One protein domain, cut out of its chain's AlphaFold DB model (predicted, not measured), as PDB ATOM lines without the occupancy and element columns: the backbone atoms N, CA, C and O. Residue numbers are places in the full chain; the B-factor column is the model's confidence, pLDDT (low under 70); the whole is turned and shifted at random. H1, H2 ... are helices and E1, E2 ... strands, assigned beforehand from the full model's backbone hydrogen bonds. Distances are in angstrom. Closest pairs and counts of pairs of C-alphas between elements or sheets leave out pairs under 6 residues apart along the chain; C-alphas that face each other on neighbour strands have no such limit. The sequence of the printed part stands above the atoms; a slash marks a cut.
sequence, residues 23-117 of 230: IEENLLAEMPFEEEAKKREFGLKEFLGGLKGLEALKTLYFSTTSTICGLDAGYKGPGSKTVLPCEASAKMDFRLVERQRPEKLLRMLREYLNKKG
ATOM      1  N   ILE A  23      73.369 118.665   2.068       95.94
ATOM      2  CA  ILE A  23      74.016 119.376   3.180       95.94
ATOM      3  C   ILE A  23      73.082 119.434   4.392       95.94
ATOM      4  O   ILE A  23      73.519 119.202   5.514       95.94
ATOM      5  N   GLU A  24      71.802 119.728   4.187       96.12
ATOM      6  CA  GLU A  24      70.824 119.809   5.272       96.12
ATOM      7  C   GLU A  24      70.510 118.436   5.866       96.12
ATOM      8  O   GLU A  24      70.373 118.326   7.083       96.12
ATOM      9  N   GLU A  25      70.452 117.388   5.044       96.06
ATOM     10  CA  GLU A  25      70.301 116.015   5.528       96.06
ATOM     11  C   GLU A  25      71.491 115.578   6.383       96.06
ATOM     12  O   GLU A  25      71.296 115.020   7.463       96.06
ATOM     13  N   ASN A  26      72.715 115.884   5.946       96.50
ATOM     14  CA  ASN A  26      73.927 115.594   6.709       96.50
ATOM     15  C   ASN A  26      73.945 116.360   8.037       96.50
ATOM     16  O   ASN A  26      74.261 115.785   9.076       96.50
ATOM     17  N   LEU A  27      73.536 117.633   8.031       96.31
ATOM     18  CA  LEU A  27      73.395 118.416   9.257       96.31
ATOM     19  C   LEU A  27      72.364 117.806  10.214       96.31
ATOM     20  O   LEU A  27      72.647 117.698  11.404       96.31
ATOM     21  N   LEU A  28      71.206 117.352   9.716       95.75
ATOM     22  CA  LEU A  28      70.224 116.637  10.538       95.75
ATOM     23  C   LEU A  28      70.785 115.329  11.113       95.75
ATOM     24  O   LEU A  28      70.477 114.994  12.253       95.75
ATOM     25  N   ALA A  29      71.592 114.593  10.348       95.19
ATOM     26  CA  ALA A  29      72.202 113.345  10.804       95.19
ATOM     27  C   ALA A  29      73.256 113.566  11.905       95.19
ATOM     28  O   ALA A  29      73.423 112.711  12.772       95.19
ATOM     29  N   GLU A  30      73.939 114.715  11.902       94.44
ATOM     30  CA  GLU A  30      74.875 115.112  12.962       94.44
ATOM     31  C   GLU A  30      74.174 115.612  14.241       94.44
ATOM     32  O   GLU A  30      74.811 115.718  15.293       94.44
ATOM     33  N   MET A  31      72.878 115.939  14.183       94.31
ATOM     34  CA  MET A  31      72.155 116.458  15.345       94.31
ATOM     35  C   MET A  31      71.988 115.388  16.433       94.31
ATOM     36  O   MET A  31      71.418 114.327  16.173       94.31
ATOM     37  N   PRO A  32      72.363 115.684  17.695       91.69
ATOM     38  CA  PRO A  32      72.060 114.802  18.813       91.69
ATOM     39  C   PRO A  32      70.547 114.601  18.957       91.69
ATOM     40  O   PRO A  32      69.795 115.553  19.191       91.69
ATOM     41  N   PHE A  33      70.095 113.355  18.835       92.00
ATOM     42  CA  PHE A  33      68.682 112.999  18.917       92.00
ATOM     43  C   PHE A  33      68.464 111.796  19.833       92.00
ATOM     44  O   PHE A  33      68.467 110.642  19.413       92.00
ATOM     45  N   GLU A  34      68.229 112.094  21.109       92.69
ATOM     46  CA  GLU A  34      67.868 111.113  22.134       92.69
ATOM     47  C   GLU A  34      66.389 110.714  21.993       92.69
ATOM     48  O   GLU A  34      65.524 111.148  22.760       92.69
ATOM     49  N   GLU A  35      66.084 109.915  20.968       94.19
ATOM     50  CA  GLU A  35      64.720 109.512  20.604       94.19
ATOM     51  C   GLU A  35      63.936 108.935  21.798       94.19
ATOM     52  O   GLU A  35      62.817 109.366  22.082       94.19
ATOM     53  N   GLU A  36      64.528 107.990  22.534       95.81
ATOM     54  CA  GLU A  36      63.875 107.365  23.691       95.81
ATOM     55  C   GLU A  36      63.631 108.357  24.830       95.81
ATOM     56  O   GLU A  36      62.617 108.272  25.523       95.81
ATOM     57  N   ALA A  37      64.534 109.321  25.029       94.19
ATOM     58  CA  ALA A  37      64.342 110.355  26.038       94.19
ATOM     59  C   ALA A  37      63.161 111.262  25.675       94.19
ATOM     60  O   ALA A  37      62.304 111.481  26.528       94.19
ATOM     61  N   LYS A  38      63.054 111.697  24.411       92.69
ATOM     62  CA  LYS A  38      61.915 112.504  23.940       92.69
ATOM     63  C   LYS A  38      60.592 111.748  24.018       92.69
ATOM     64  O   LYS A  38      59.586 112.315  24.434       92.69
ATOM     65  N   LYS A  39      60.574 110.461  23.652       95.69
ATOM     66  CA  LYS A  39      59.370 109.626  23.790       95.69
ATOM     67  C   LYS A  39      58.934 109.523  25.251       95.69
ATOM     68  O   LYS A  39      57.759 109.728  25.537       95.69
ATOM     69  N   ARG A  40      59.870 109.301  26.184       96.44
ATOM     70  CA  ARG A  40      59.569 109.306  27.627       96.44
ATOM     71  C   ARG A  40      59.062 110.660  28.118       96.44
ATOM     72  O   ARG A  40      58.082 110.688  28.853       96.44
ATOM     73  N   GLU A  41      59.701 111.754  27.711       91.94
ATOM     74  CA  GLU A  41      59.314 113.120  28.088       91.94
ATOM     75  C   GLU A  41      57.876 113.444  27.665       91.94
ATOM     76  O   GLU A  41      57.094 113.956  28.462       91.94
ATOM     77  N   PHE A  42      57.499 113.082  26.438       92.06
ATOM     78  CA  PHE A  42      56.154 113.315  25.910       92.06
ATOM     79  C   PHE A  42      55.141 112.211  26.255       92.06
ATOM     80  O   PHE A  42      53.984 112.301  25.846       92.06
ATOM     81  N   GLY A  43      55.546 111.162  26.979       96.25
ATOM     82  CA  GLY A  43      54.680 110.020  27.298       96.25
ATOM     83  C   GLY A  43      54.240 109.210  26.071       96.25
ATOM     84  O   GLY A  43      53.168 108.606  26.072       96.25
ATOM     85  N   LEU A  44      55.047 109.206  25.010       96.44
ATOM     86  CA  LEU A  44      54.762 108.537  23.744       96.44
ATOM     87  C   LEU A  44      55.332 107.117  23.728       96.44
ATOM     88  O   LEU A  44      56.441 106.868  24.195       96.44
ATOM     89  N   LYS A  45      54.593 106.187  23.116       95.75
ATOM     90  CA  LYS A  45      55.113 104.846  22.787       95.75
ATOM     91  C   LYS A  45      55.948 104.869  21.507       95.75
ATOM     92  O   LYS A  45      56.985 104.220  21.425       95.75
ATOM     93  N   GLU A  46      55.501 105.639  20.526       96.06
ATOM     94  CA  GLU A  46      56.150 105.825  19.233       96.06
ATOM     95  C   GLU A  46      55.807 107.206  18.672       96.06
ATOM     96  O   GLU A  46      54.837 107.837  19.106       96.06
ATOM     97  N   PHE A  47      56.603 107.678  17.714       95.56
ATOM     98  CA  PHE A  47      56.225 108.846  16.930       95.56
ATOM     99  C   PHE A  47      55.164 108.480  15.893       95.56
ATOM    100  O   PHE A  47      55.012 107.326  15.494       95.56
ATOM    101  N   LEU A  48      54.434 109.501  15.453       92.50
ATOM    102  CA  LEU A  48      53.387 109.381  14.449       92.50
ATOM    103  C   LEU A  48      53.901 108.649  13.198       92.50
ATOM    104  O   LEU A  48      54.974 108.969  12.695       92.50
ATOM    105  N   GLY A  49      53.146 107.661  12.712       90.56
ATOM    106  CA  GLY A  49      53.531 106.854  11.549       90.56
ATOM    107  C   GLY A  49      54.698 105.888  11.790       90.56
ATOM    108  O   GLY A  49      55.254 105.372  10.826       90.56
ATOM    109  N   GLY A  50      55.097 105.653  13.046       93.69
ATOM    110  CA  GLY A  50      56.215 104.766  13.382       93.69
ATOM    111  C   GLY A  50      57.585 105.320  12.973       93.69
ATOM    112  O   GLY A  50      58.535 104.548  12.830       93.69
ATOM    113  N   LEU A  51      57.684 106.639  12.763       95.00
ATOM    114  CA  LEU A  51      58.914 107.325  12.363       95.00
ATOM    115  C   LEU A  51      60.012 107.186  13.425       95.00
ATOM    116  O   LEU A  51      59.731 107.185  14.624       95.00
ATOM    117  N   LYS A  52      61.270 107.096  12.974       96.06
ATOM    118  CA  LYS A  52      62.456 106.905  13.825       96.06
ATOM    119  C   LYS A  52      63.657 107.674  13.288       96.06
ATOM    120  O   LYS A  52      63.753 107.907  12.083       96.06
ATOM    121  N   GLY A  53      64.591 108.020  14.172       95.06
ATOM    122  CA  GLY A  53      65.901 108.572  13.821       95.06
ATOM    123  C   GLY A  53      65.834 109.757  12.852       95.06
ATOM    124  O   GLY A  53      65.062 110.698  13.050       95.06
ATOM    125  N   LEU A  54      66.636 109.695  11.785       94.50
ATOM    126  CA  LEU A  54      66.730 110.756  10.780       94.50
ATOM    127  C   LEU A  54      65.390 111.046  10.092       94.50
ATOM    128  O   LEU A  54      65.071 112.208   9.877       94.50
ATOM    129  N   GLU A  55      64.568 110.034   9.813       95.25
ATOM    130  CA  GLU A  55      63.260 110.229   9.168       95.25
ATOM    131  C   GLU A  55      62.283 111.002  10.066       95.25
ATOM    132  O   GLU A  55      61.508 111.838   9.590       95.25
ATOM    133  N   ALA A  56      62.356 110.791  11.386       95.62
ATOM    134  CA  ALA A  56      61.593 111.587  12.344       95.62
ATOM    135  C   ALA A  56      62.053 113.056  12.346       95.62
ATOM    136  O   ALA A  56      61.216 113.959  12.372       95.62
ATOM    137  N   LEU A  57      63.366 113.308  12.265       95.62
ATOM    138  CA  LEU A  57      63.919 114.664  12.169       95.62
ATOM    139  C   LEU A  57      63.568 115.339  10.836       95.62
ATOM    140  O   LEU A  57      63.112 116.480  10.839       95.62
ATOM    141  N   LYS A  58      63.710 114.635   9.708       95.19
ATOM    142  CA  LYS A  58      63.308 115.130   8.383       95.19
ATOM    143  C   LYS A  58      61.837 115.522   8.380       95.19
ATOM    144  O   LYS A  58      61.495 116.627   7.970       95.19
ATOM    145  N   THR A  59      60.975 114.669   8.931       94.38
ATOM    146  CA  THR A  59      59.546 114.979   9.055       94.38
ATOM    147  C   THR A  59      59.312 116.205   9.940       94.38
ATOM    148  O   THR A  59      58.551 117.093   9.567       94.38
ATOM    149  N   LEU A  60      59.990 116.307  11.085       94.62
ATOM    150  CA  LEU A  60      59.829 117.433  12.009       94.62
ATOM    151  C   LEU A  60      60.224 118.787  11.396       94.62
ATOM    152  O   LEU A  60      59.553 119.784  11.657       94.62
ATOM    153  N   TYR A  61      61.314 118.835  10.624       95.06
ATOM    154  CA  TYR A  61      61.891 120.090  10.125       95.06
ATOM    155  C   TYR A  61      61.494 120.444   8.687       95.06
ATOM    156  O   TYR A  61      61.487 121.625   8.340       95.06
ATOM    157  N   PHE A  62      61.167 119.453   7.855       95.00
ATOM    158  CA  PHE A  62      60.957 119.630   6.413       95.00
ATOM    159  C   PHE A  62      59.596 119.135   5.912       95.00
ATOM    160  O   PHE A  62      59.311 119.259   4.725       95.00
ATOM    161  N   SER A  63      58.709 118.641   6.785       94.25
ATOM    162  CA  SER A  63      57.326 118.334   6.397       94.25
ATOM    163  C   SER A  63      56.314 119.355   6.905       94.25
ATOM    164  O   SER A  63      56.402 119.900   8.002       94.25
ATOM    165  N   THR A  64      55.286 119.569   6.088       94.88
ATOM    166  CA  THR A  64      54.088 120.326   6.458       94.88
ATOM    167  C   THR A  64      53.145 119.483   7.318       94.88
ATOM    168  O   THR A  64      53.065 118.262   7.158       94.88
ATOM    169  N   THR A  65      52.394 120.131   8.210       94.88
ATOM    170  CA  THR A  65      51.410 119.471   9.081       94.88
ATOM    171  C   THR A  65      50.036 120.130   8.986       94.88
ATOM    172  O   THR A  65      49.889 121.252   8.509       94.88
ATOM    173  N   SER A  66      49.011 119.406   9.437       96.06
ATOM    174  CA  SER A  66      47.646 119.898   9.640       96.06
ATOM    175  C   SER A  66      47.172 119.359  10.984       96.06
ATOM    176  O   SER A  66      46.724 118.209  11.073       96.06
ATOM    177  N   THR A  67      47.291 120.174  12.024       95.31
ATOM    178  CA  THR A  67      47.084 119.778  13.421       95.31
ATOM    179  C   THR A  67      45.819 120.419  13.973       95.31
ATOM    180  O   THR A  67      45.593 121.611  13.785       95.31
ATOM    181  N   ILE A  68      44.990 119.640  14.674       96.44
ATOM    182  CA  ILE A  68      43.872 120.170  15.462       96.44
ATOM    183  C   ILE A  68      44.416 120.509  16.850       96.44
ATOM    184  O   ILE A  68      44.824 119.620  17.591       96.44
ATOM    185  N   CYS A  69      44.431 121.792  17.189       96.38
ATOM    186  CA  CYS A  69      44.868 122.301  18.491       96.38
ATOM    187  C   CYS A  69      43.718 122.365  19.502       96.38
ATOM    188  O   CYS A  69      43.947 122.413  20.705       96.38
ATOM    189  N   GLY A  70      42.479 122.388  19.015       97.12
ATOM    190  CA  GLY A  70      41.279 122.346  19.836       97.12
ATOM    191  C   GLY A  70      40.055 122.059  18.982       97.12
ATOM    192  O   GLY A  70      40.009 122.448  17.816       97.12
ATOM    193  N   LEU A  71      39.076 121.381  19.565       96.88
ATOM    194  CA  LEU A  71      37.793 121.071  18.947       96.88
ATOM    195  C   LEU A  71      36.705 121.356  19.978       96.88
ATOM    196  O   LEU A  71      36.820 120.909  21.119       96.88
ATOM    197  N   ASP A  72      35.669 122.086  19.580       96.62
ATOM    198  CA  ASP A  72      34.582 122.481  20.465       96.62
ATOM    199  C   ASP A  72      33.223 122.284  19.795       96.62
ATOM    200  O   ASP A  72      32.986 122.814  18.709       96.62
ATOM    201  N   ALA A  73      32.337 121.520  20.438       96.69
ATOM    202  CA  ALA A  73      30.947 121.342  20.026       96.69
ATOM    203  C   ALA A  73      30.097 120.780  21.181       96.69
ATOM    204  O   ALA A  73      30.565 119.954  21.966       96.69
ATOM    205  N   GLY A  74      28.819 121.162  21.245       95.69
ATOM    206  CA  GLY A  74      27.813 120.494  22.081       95.69
ATOM    207  C   GLY A  74      28.008 120.588  23.600       95.69
ATOM    208  O   GLY A  74      28.468 121.595  24.138       95.69
ATOM    209  N   TYR A  75      27.544 119.558  24.313       95.00
ATOM    210  CA  TYR A  75      27.538 119.512  25.777       95.00
ATOM    211  C   TYR A  75      28.876 119.005  26.330       95.00
ATOM    212  O   TYR A  75      29.310 117.910  25.988       95.00
ATOM    213  N   LYS A  76      29.497 119.788  27.222       94.44
ATOM    214  CA  LYS A  76      30.830 119.522  27.807       94.44
ATOM    215  C   LYS A  76      30.803 119.259  29.322       94.44
ATOM    216  O   LYS A  76      31.850 119.216  29.960       94.44
ATOM    217  N   GLY A  77      29.611 119.151  29.911       93.94
ATOM    218  CA  GLY A  77      29.435 118.864  31.336       93.94
ATOM    219  C   GLY A  77      29.436 117.360  31.644       93.94
ATOM    220  O   GLY A  77      29.478 116.541  30.727       93.94
ATOM    221  N   PRO A  78      29.357 116.974  32.928       95.00
ATOM    222  CA  PRO A  78      29.224 115.573  33.317       95.00
ATOM    223  C   PRO A  78      27.877 114.982  32.868       95.00
ATOM    224  O   PRO A  78      26.879 115.696  32.745       95.00
ATOM    225  N   GLY A  79      27.831 113.662  32.681       93.62
ATOM    226  CA  GLY A  79      26.622 112.939  32.271       93.62
ATOM    227  C   GLY A  79      26.320 113.053  30.775       93.62
ATOM    228  O   GLY A  79      27.203 113.341  29.969       93.62
ATOM    229  N   SER A  80      25.069 112.797  30.395       93.75
ATOM    230  CA  SER A  80      24.611 112.858  29.005       93.75
ATOM    231  C   SER A  80      23.574 113.960  28.805       93.75
ATOM    232  O   SER A  80      22.780 114.273  29.693       93.75
ATOM    233  N   LYS A  81      23.566 114.547  27.606       93.81
ATOM    234  CA  LYS A  81      22.518 115.464  27.159       93.81
ATOM    235  C   LYS A  81      22.143 115.128  25.724       93.81
ATOM    236  O   LYS A  81      22.999 115.108  24.846       93.81
ATOM    237  N   THR A  82      20.863 114.880  25.481       93.94
ATOM    238  CA  THR A  82      20.305 114.586  24.156       93.94
ATOM    239  C   THR A  82      20.100 115.881  23.368       93.94
ATOM    240  O   THR A  82      18.981 116.356  23.197       93.94
ATOM    241  N   VAL A  83      21.203 116.494  22.933       93.69
ATOM    242  CA  VAL A  83      21.215 117.759  22.185       93.69
ATOM    243  C   VAL A  83      21.862 117.578  20.815       93.69
ATOM    244  O   VAL A  83      22.835 116.843  20.675       93.69
ATOM    245  N   LEU A  84      21.336 118.291  19.822       96.19
ATOM    246  CA  LEU A  84      21.967 118.470  18.519       96.19
ATOM    247  C   LEU A  84      22.685 119.829  18.537       96.19
ATOM    248  O   LEU A  84      22.001 120.853  18.565       96.19
ATOM    249  N   PRO A  85      24.028 119.881  18.616       95.12
ATOM    250  CA  PRO A  85      24.741 121.153  18.576       95.12
ATOM    251  C   PRO A  85      24.479 121.866  17.250       95.12
ATOM    252  O   PRO A  85      24.602 121.260  16.189       95.12
ATOM    253  N   CYS A  86      24.132 123.151  17.314       95.12
ATOM    254  CA  CYS A  86      23.934 123.979  16.124       95.12
ATOM    255  C   CYS A  86      25.246 124.542  15.559       95.12
ATOM    256  O   CYS A  86      25.257 125.010  14.428       95.12
ATOM    257  N   GLU A  87      26.339 124.480  16.326       95.75
ATOM    258  CA  GLU A  87      27.655 124.987  15.943       95.75
ATOM    259  C   GLU A  87      28.767 124.049  16.425       95.75
ATOM    260  O   GLU A  87      28.655 123.385  17.464       95.75
ATOM    261  N   ALA A  88      29.858 124.028  15.664       96.88
ATOM    262  CA  ALA A  88      31.108 123.378  16.016       96.88
ATOM    263  C   ALA A  88      32.274 124.232  15.513       96.88
ATOM    264  O   ALA A  88      32.193 124.839  14.446       96.88
ATOM    265  N   SER A  89      33.375 124.253  16.257       97.38
ATOM    266  CA  SER A  89      34.595 124.947  15.848       97.38
ATOM    267  C   SER A  89      35.826 124.078  16.074       97.38
ATOM    268  O   SER A  89      35.876 123.250  16.984       97.38
ATOM    269  N   ALA A  90      36.837 124.271  15.233       97.38
ATOM    270  CA  ALA A  90      38.146 123.662  15.400       97.38
ATOM    271  C   ALA A  90      39.221 124.741  15.279       97.38
ATOM    272  O   ALA A  90      39.248 125.497  14.309       97.38
ATOM    273  N   LYS A  91      40.138 124.792  16.247       97.94
ATOM    274  CA  LYS A  91      41.375 125.564  16.125       97.94
ATOM    275  C   LYS A  91      42.415 124.683  15.466       97.94
ATOM    276  O   LYS A  91      42.706 123.598  15.973       97.94
ATOM    277  N   MET A  92      42.967 125.143  14.350       96.56
ATOM    278  CA  MET A  92      43.927 124.377  13.564       96.56
ATOM    279  C   MET A  92      45.231 125.141  13.355       96.56
ATOM    280  O   MET A  92      45.217 126.360  13.203       96.56
ATOM    281  N   ASP A  93      46.332 124.397  13.320       96.06
ATOM    282  CA  ASP A  93      47.674 124.871  12.981       96.06
ATOM    283  C   ASP A  93      48.177 124.126  11.743       96.06
ATOM    284  O   ASP A  93      48.016 122.905  11.629       96.06
ATOM    285  N   PHE A  94      48.800 124.867  10.830       96.12
ATOM    286  CA  PHE A  94      49.465 124.308   9.661       96.12
ATOM    287  C   PHE A  94      50.932 124.710   9.695       96.12
ATOM    288  O   PHE A  94      51.261 125.885   9.518       96.12
ATOM    289  N   ARG A  95      51.828 123.737   9.886       96.25
ATOM    290  CA  ARG A  95      53.263 123.989   9.720       96.25
ATOM    291  C   ARG A  95      53.579 124.044   8.240       96.25
ATOM    292  O   ARG A  95      53.207 123.135   7.497       96.25
ATOM    293  N   LEU A  96      54.227 125.124   7.824       96.00
ATOM    294  CA  LEU A  96      54.627 125.357   6.443       96.00
ATOM    295  C   LEU A  96      56.132 125.179   6.301       96.00
ATOM    296  O   LEU A  96      56.885 125.433   7.239       96.00
ATOM    297  N   VAL A  97      56.554 124.778   5.110       95.06
ATOM    298  CA  VAL A  97      57.958 124.550   4.761       95.06
ATOM    299  C   VAL A  97      58.347 125.384   3.552       95.06
ATOM    300  O   VAL A  97      57.496 126.014   2.923       95.06
ATOM    301  N   GLU A  98      59.646 125.451   3.265       90.00
ATOM    302  CA  GLU A  98      60.217 126.379   2.288       90.00
ATOM    303  C   GLU A  98      59.412 126.465   0.976       90.00
ATOM    304  O   GLU A  98      58.912 125.469   0.466       90.00
ATOM    305  N   ARG A  99      59.300 127.693   0.445       91.50
ATOM    306  CA  ARG A  99      58.531 128.095  -0.753       91.50
ATOM    307  C   ARG A  99      57.010 128.037  -0.658       91.50
ATOM    308  O   ARG A  99      56.357 128.648  -1.502       91.50
ATOM    309  N   GLN A 100      56.428 127.444   0.381       95.81
ATOM    310  CA  GLN A 100      54.989 127.576   0.596       95.81
ATOM    311  C   GLN A 100      54.601 129.032   0.917       95.81
ATOM    312  O   GLN A 100      55.363 129.794   1.523       95.81
ATOM    313  N   ARG A 101      53.401 129.435   0.482       96.06
ATOM    314  CA  ARG A 101      52.829 130.770   0.718       96.06
ATOM    315  C   ARG A 101      51.494 130.642   1.454       96.06
ATOM    316  O   ARG A 101      50.585 130.020   0.890       96.06
ATOM    317  N   PRO A 102      51.348 131.209   2.667       96.62
ATOM    318  CA  PRO A 102      50.126 131.079   3.460       96.62
ATOM    319  C   PRO A 102      48.861 131.457   2.686       96.62
ATOM    320  O   PRO A 102      47.886 130.710   2.693       96.62
ATOM    321  N   GLU A 103      48.883 132.563   1.942       96.31
ATOM    322  CA  GLU A 103      47.723 133.065   1.202       96.31
ATOM    323  C   GLU A 103      47.310 132.103   0.084       96.31
ATOM    324  O   GLU A 103      46.117 131.909  -0.160       96.31
ATOM    325  N   LYS A 104      48.285 131.482  -0.598       97.50
ATOM    326  CA  LYS A 104      48.029 130.465  -1.628       97.50
ATOM    327  C   LYS A 104      47.360 129.243  -1.000       97.50
ATOM    328  O   LYS A 104      46.303 128.825  -1.467       97.50
ATOM    329  N   LEU A 105      47.931 128.718   0.081       97.56
ATOM    330  CA  LEU A 105      47.422 127.523   0.755       97.56
ATOM    331  C   LEU A 105      46.043 127.739   1.389       97.56
ATOM    332  O   LEU A 105      45.196 126.850   1.324       97.56
ATOM    333  N   LEU A 106      45.775 128.927   1.933       97.44
ATOM    334  CA  LEU A 106      44.460 129.297   2.460       97.44
ATOM    335  C   LEU A 106      43.387 129.323   1.366       97.44
ATOM    336  O   LEU A 106      42.294 128.792   1.572       97.44
ATOM    337  N   ARG A 107      43.696 129.875   0.182       97.75
ATOM    338  CA  ARG A 107      42.781 129.811  -0.973       97.75
ATOM    339  C   ARG A 107      42.505 128.365  -1.380       97.75
ATOM    340  O   ARG A 107      41.347 127.988  -1.535       97.75
ATOM    341  N   MET A 108      43.545 127.535  -1.463       98.12
ATOM    342  CA  MET A 108      43.411 126.115  -1.807       98.12
ATOM    343  C   MET A 108      42.575 125.346  -0.778       98.12
ATOM    344  O   MET A 108      41.738 124.528  -1.153       98.12
ATOM    345  N   LEU A 109      42.753 125.633   0.515       97.44
ATOM    346  CA  LEU A 109      41.934 125.075   1.589       97.44
ATOM    347  C   LEU A 109      40.459 125.462   1.423       97.44
ATOM    348  O   LEU A 109      39.589 124.589   1.467       97.44
ATOM    349  N   ARG A 110      40.168 126.744   1.182       97.56
ATOM    350  CA  ARG A 110      38.799 127.227   0.957       97.56
ATOM    351  C   ARG A 110      38.150 126.560  -0.255       97.56
ATOM    352  O   ARG A 110      37.022 126.073  -0.164       97.56
ATOM    353  N   GLU A 111      38.854 126.510  -1.380       98.12
ATOM    354  CA  GLU A 111      38.378 125.847  -2.595       98.12
ATOM    355  C   GLU A 111      38.136 124.352  -2.372       98.12
ATOM    356  O   GLU A 111      37.132 123.807  -2.834       98.12
ATOM    357  N   TYR A 112      39.026 123.687  -1.635       97.88
ATOM    358  CA  TYR A 112      38.888 122.277  -1.294       97.88
ATOM    359  C   TYR A 112      37.644 122.011  -0.444       97.88
ATOM    360  O   TYR A 112      36.878 121.098  -0.756       97.88
ATOM    361  N   LEU A 113      37.406 122.817   0.596       97.75
ATOM    362  CA  LEU A 113      36.209 122.700   1.428       97.75
ATOM    363  C   LEU A 113      34.934 122.940   0.610       97.75
ATOM    364  O   LEU A 113      34.003 122.143   0.702       97.75
ATOM    365  N   ASN A 114      34.922 123.952  -0.266       97.94
ATOM    366  CA  ASN A 114      33.795 124.212  -1.171       97.94
ATOM    367  C   ASN A 114      33.502 123.010  -2.078       97.94
ATOM    368  O   ASN A 114      32.367 122.548  -2.145       97.94
ATOM    369  N   LYS A 115      34.530 122.450  -2.729       97.62
ATOM    370  CA  LYS A 115      34.392 121.266  -3.597       97.62
ATOM    371  C   LYS A 115      33.895 120.027  -2.851       97.62
ATOM    372  O   LYS A 115      33.329 119.132  -3.468       97.62
ATOM    373  N   LYS A 116      34.128 119.951  -1.540       97.38
ATOM    374  CA  LYS A 116      33.653 118.865  -0.674       97.38
ATOM    375  C   LYS A 116      32.268 119.122  -0.067       97.38
ATOM    376  O   LYS A 116      31.801 118.270   0.679       97.38
ATOM    377  N   GLY A 117      31.617 120.237  -0.403       97.81
ATOM    378  CA  GLY A 117      30.287 120.591   0.100       97.81
ATOM    379  C   GLY A 117      30.284 121.274   1.470       97.81
ATOM    380  O   GLY A 117      29.219 121.441   2.045       97.81
TER     381      GLY A 117
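This is residues 23 to 117 of the 230 residues of the protein "Peptidase M20" of Candidatus Bathyarchaeota archaeon B26-1 (UniProt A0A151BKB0). A hairpin of two strands, E1 and E2, lies in the middle of an open, flat, drawn-out model: its long loop, residues 74 to 87, reaches out at one end, and three short helices, H1, H2 and H3, form a loose group toward the other. After E2 the backbone folds back into H4, the longest helix, an arm whose residues 106 to 115 stick out free, as do residues 76 to 81 of the loop. The printed part has 95 residues with four named helices and two named strands, in the order H1, H2, H3, E1, E2, H4; the sheet E1 - E2 is antiparallel and the class is mixed, helices and strands. It is only just extended, close to loose, with a radius of gyration of the C-alphas of 19.0 A, and it spans 55 by 38 by 16 A.

The hairpin joins E1, residues 67 to 73, and E2, residues 88 to 93, as antiparallel neighbours at 167 degrees between their directions. N 67 and O 93 are 2.9 A apart and N 91 and O 70 are 2.8 A apart, both within hydrogen-bond range. The C-alphas of Leu 71 and Ala 90 face each other at 4.4 A. H4, residues 102 to 115, touches no helix and is apart from E1. H3, residues 53 to 62, touches H1, residues 23 to 30; their closest C-alphas are those of Ala 29 and Leu 54, 6.1 A apart. H1 and H3 run opposite ways at a steep tilt of 44 degrees. H2, residues 35 to 41, is close to H3 but not clearly touching, with the C-alphas of Glu 35 and Gly 53 closest at 6.9 A. The lines of H2 and H3 are about perpendicular, only just, at 70.1 degrees. H1 and H2 are apart. In H1, H2, H3 and H4 every O i to N i+4 pair is within hydrogen-bond range.

E1 measures 17.5 A from first to last C-alpha and begins at C-alpha 67, (47.084, 119.778, 13.421). E2 measures 16.9 A. H4 measures 19.8 A and ends at C-alpha 115, (34.392, 121.266, -3.597). H3 measures 14.2 A, H1 10.7 A and H2 9.9 A. H1 begins at C-alpha 23, (74.016, 119.376, 3.180).

The two C-alphas farthest apart, those of Ile 23 and Thr 82, are 57.9 A apart. The links from H2 to H3, 11 residues, and from E1 to E2, 14 residues, are long. The printed part has no cut. Its mean pLDDT is 95.5, and no printed residue is under 70.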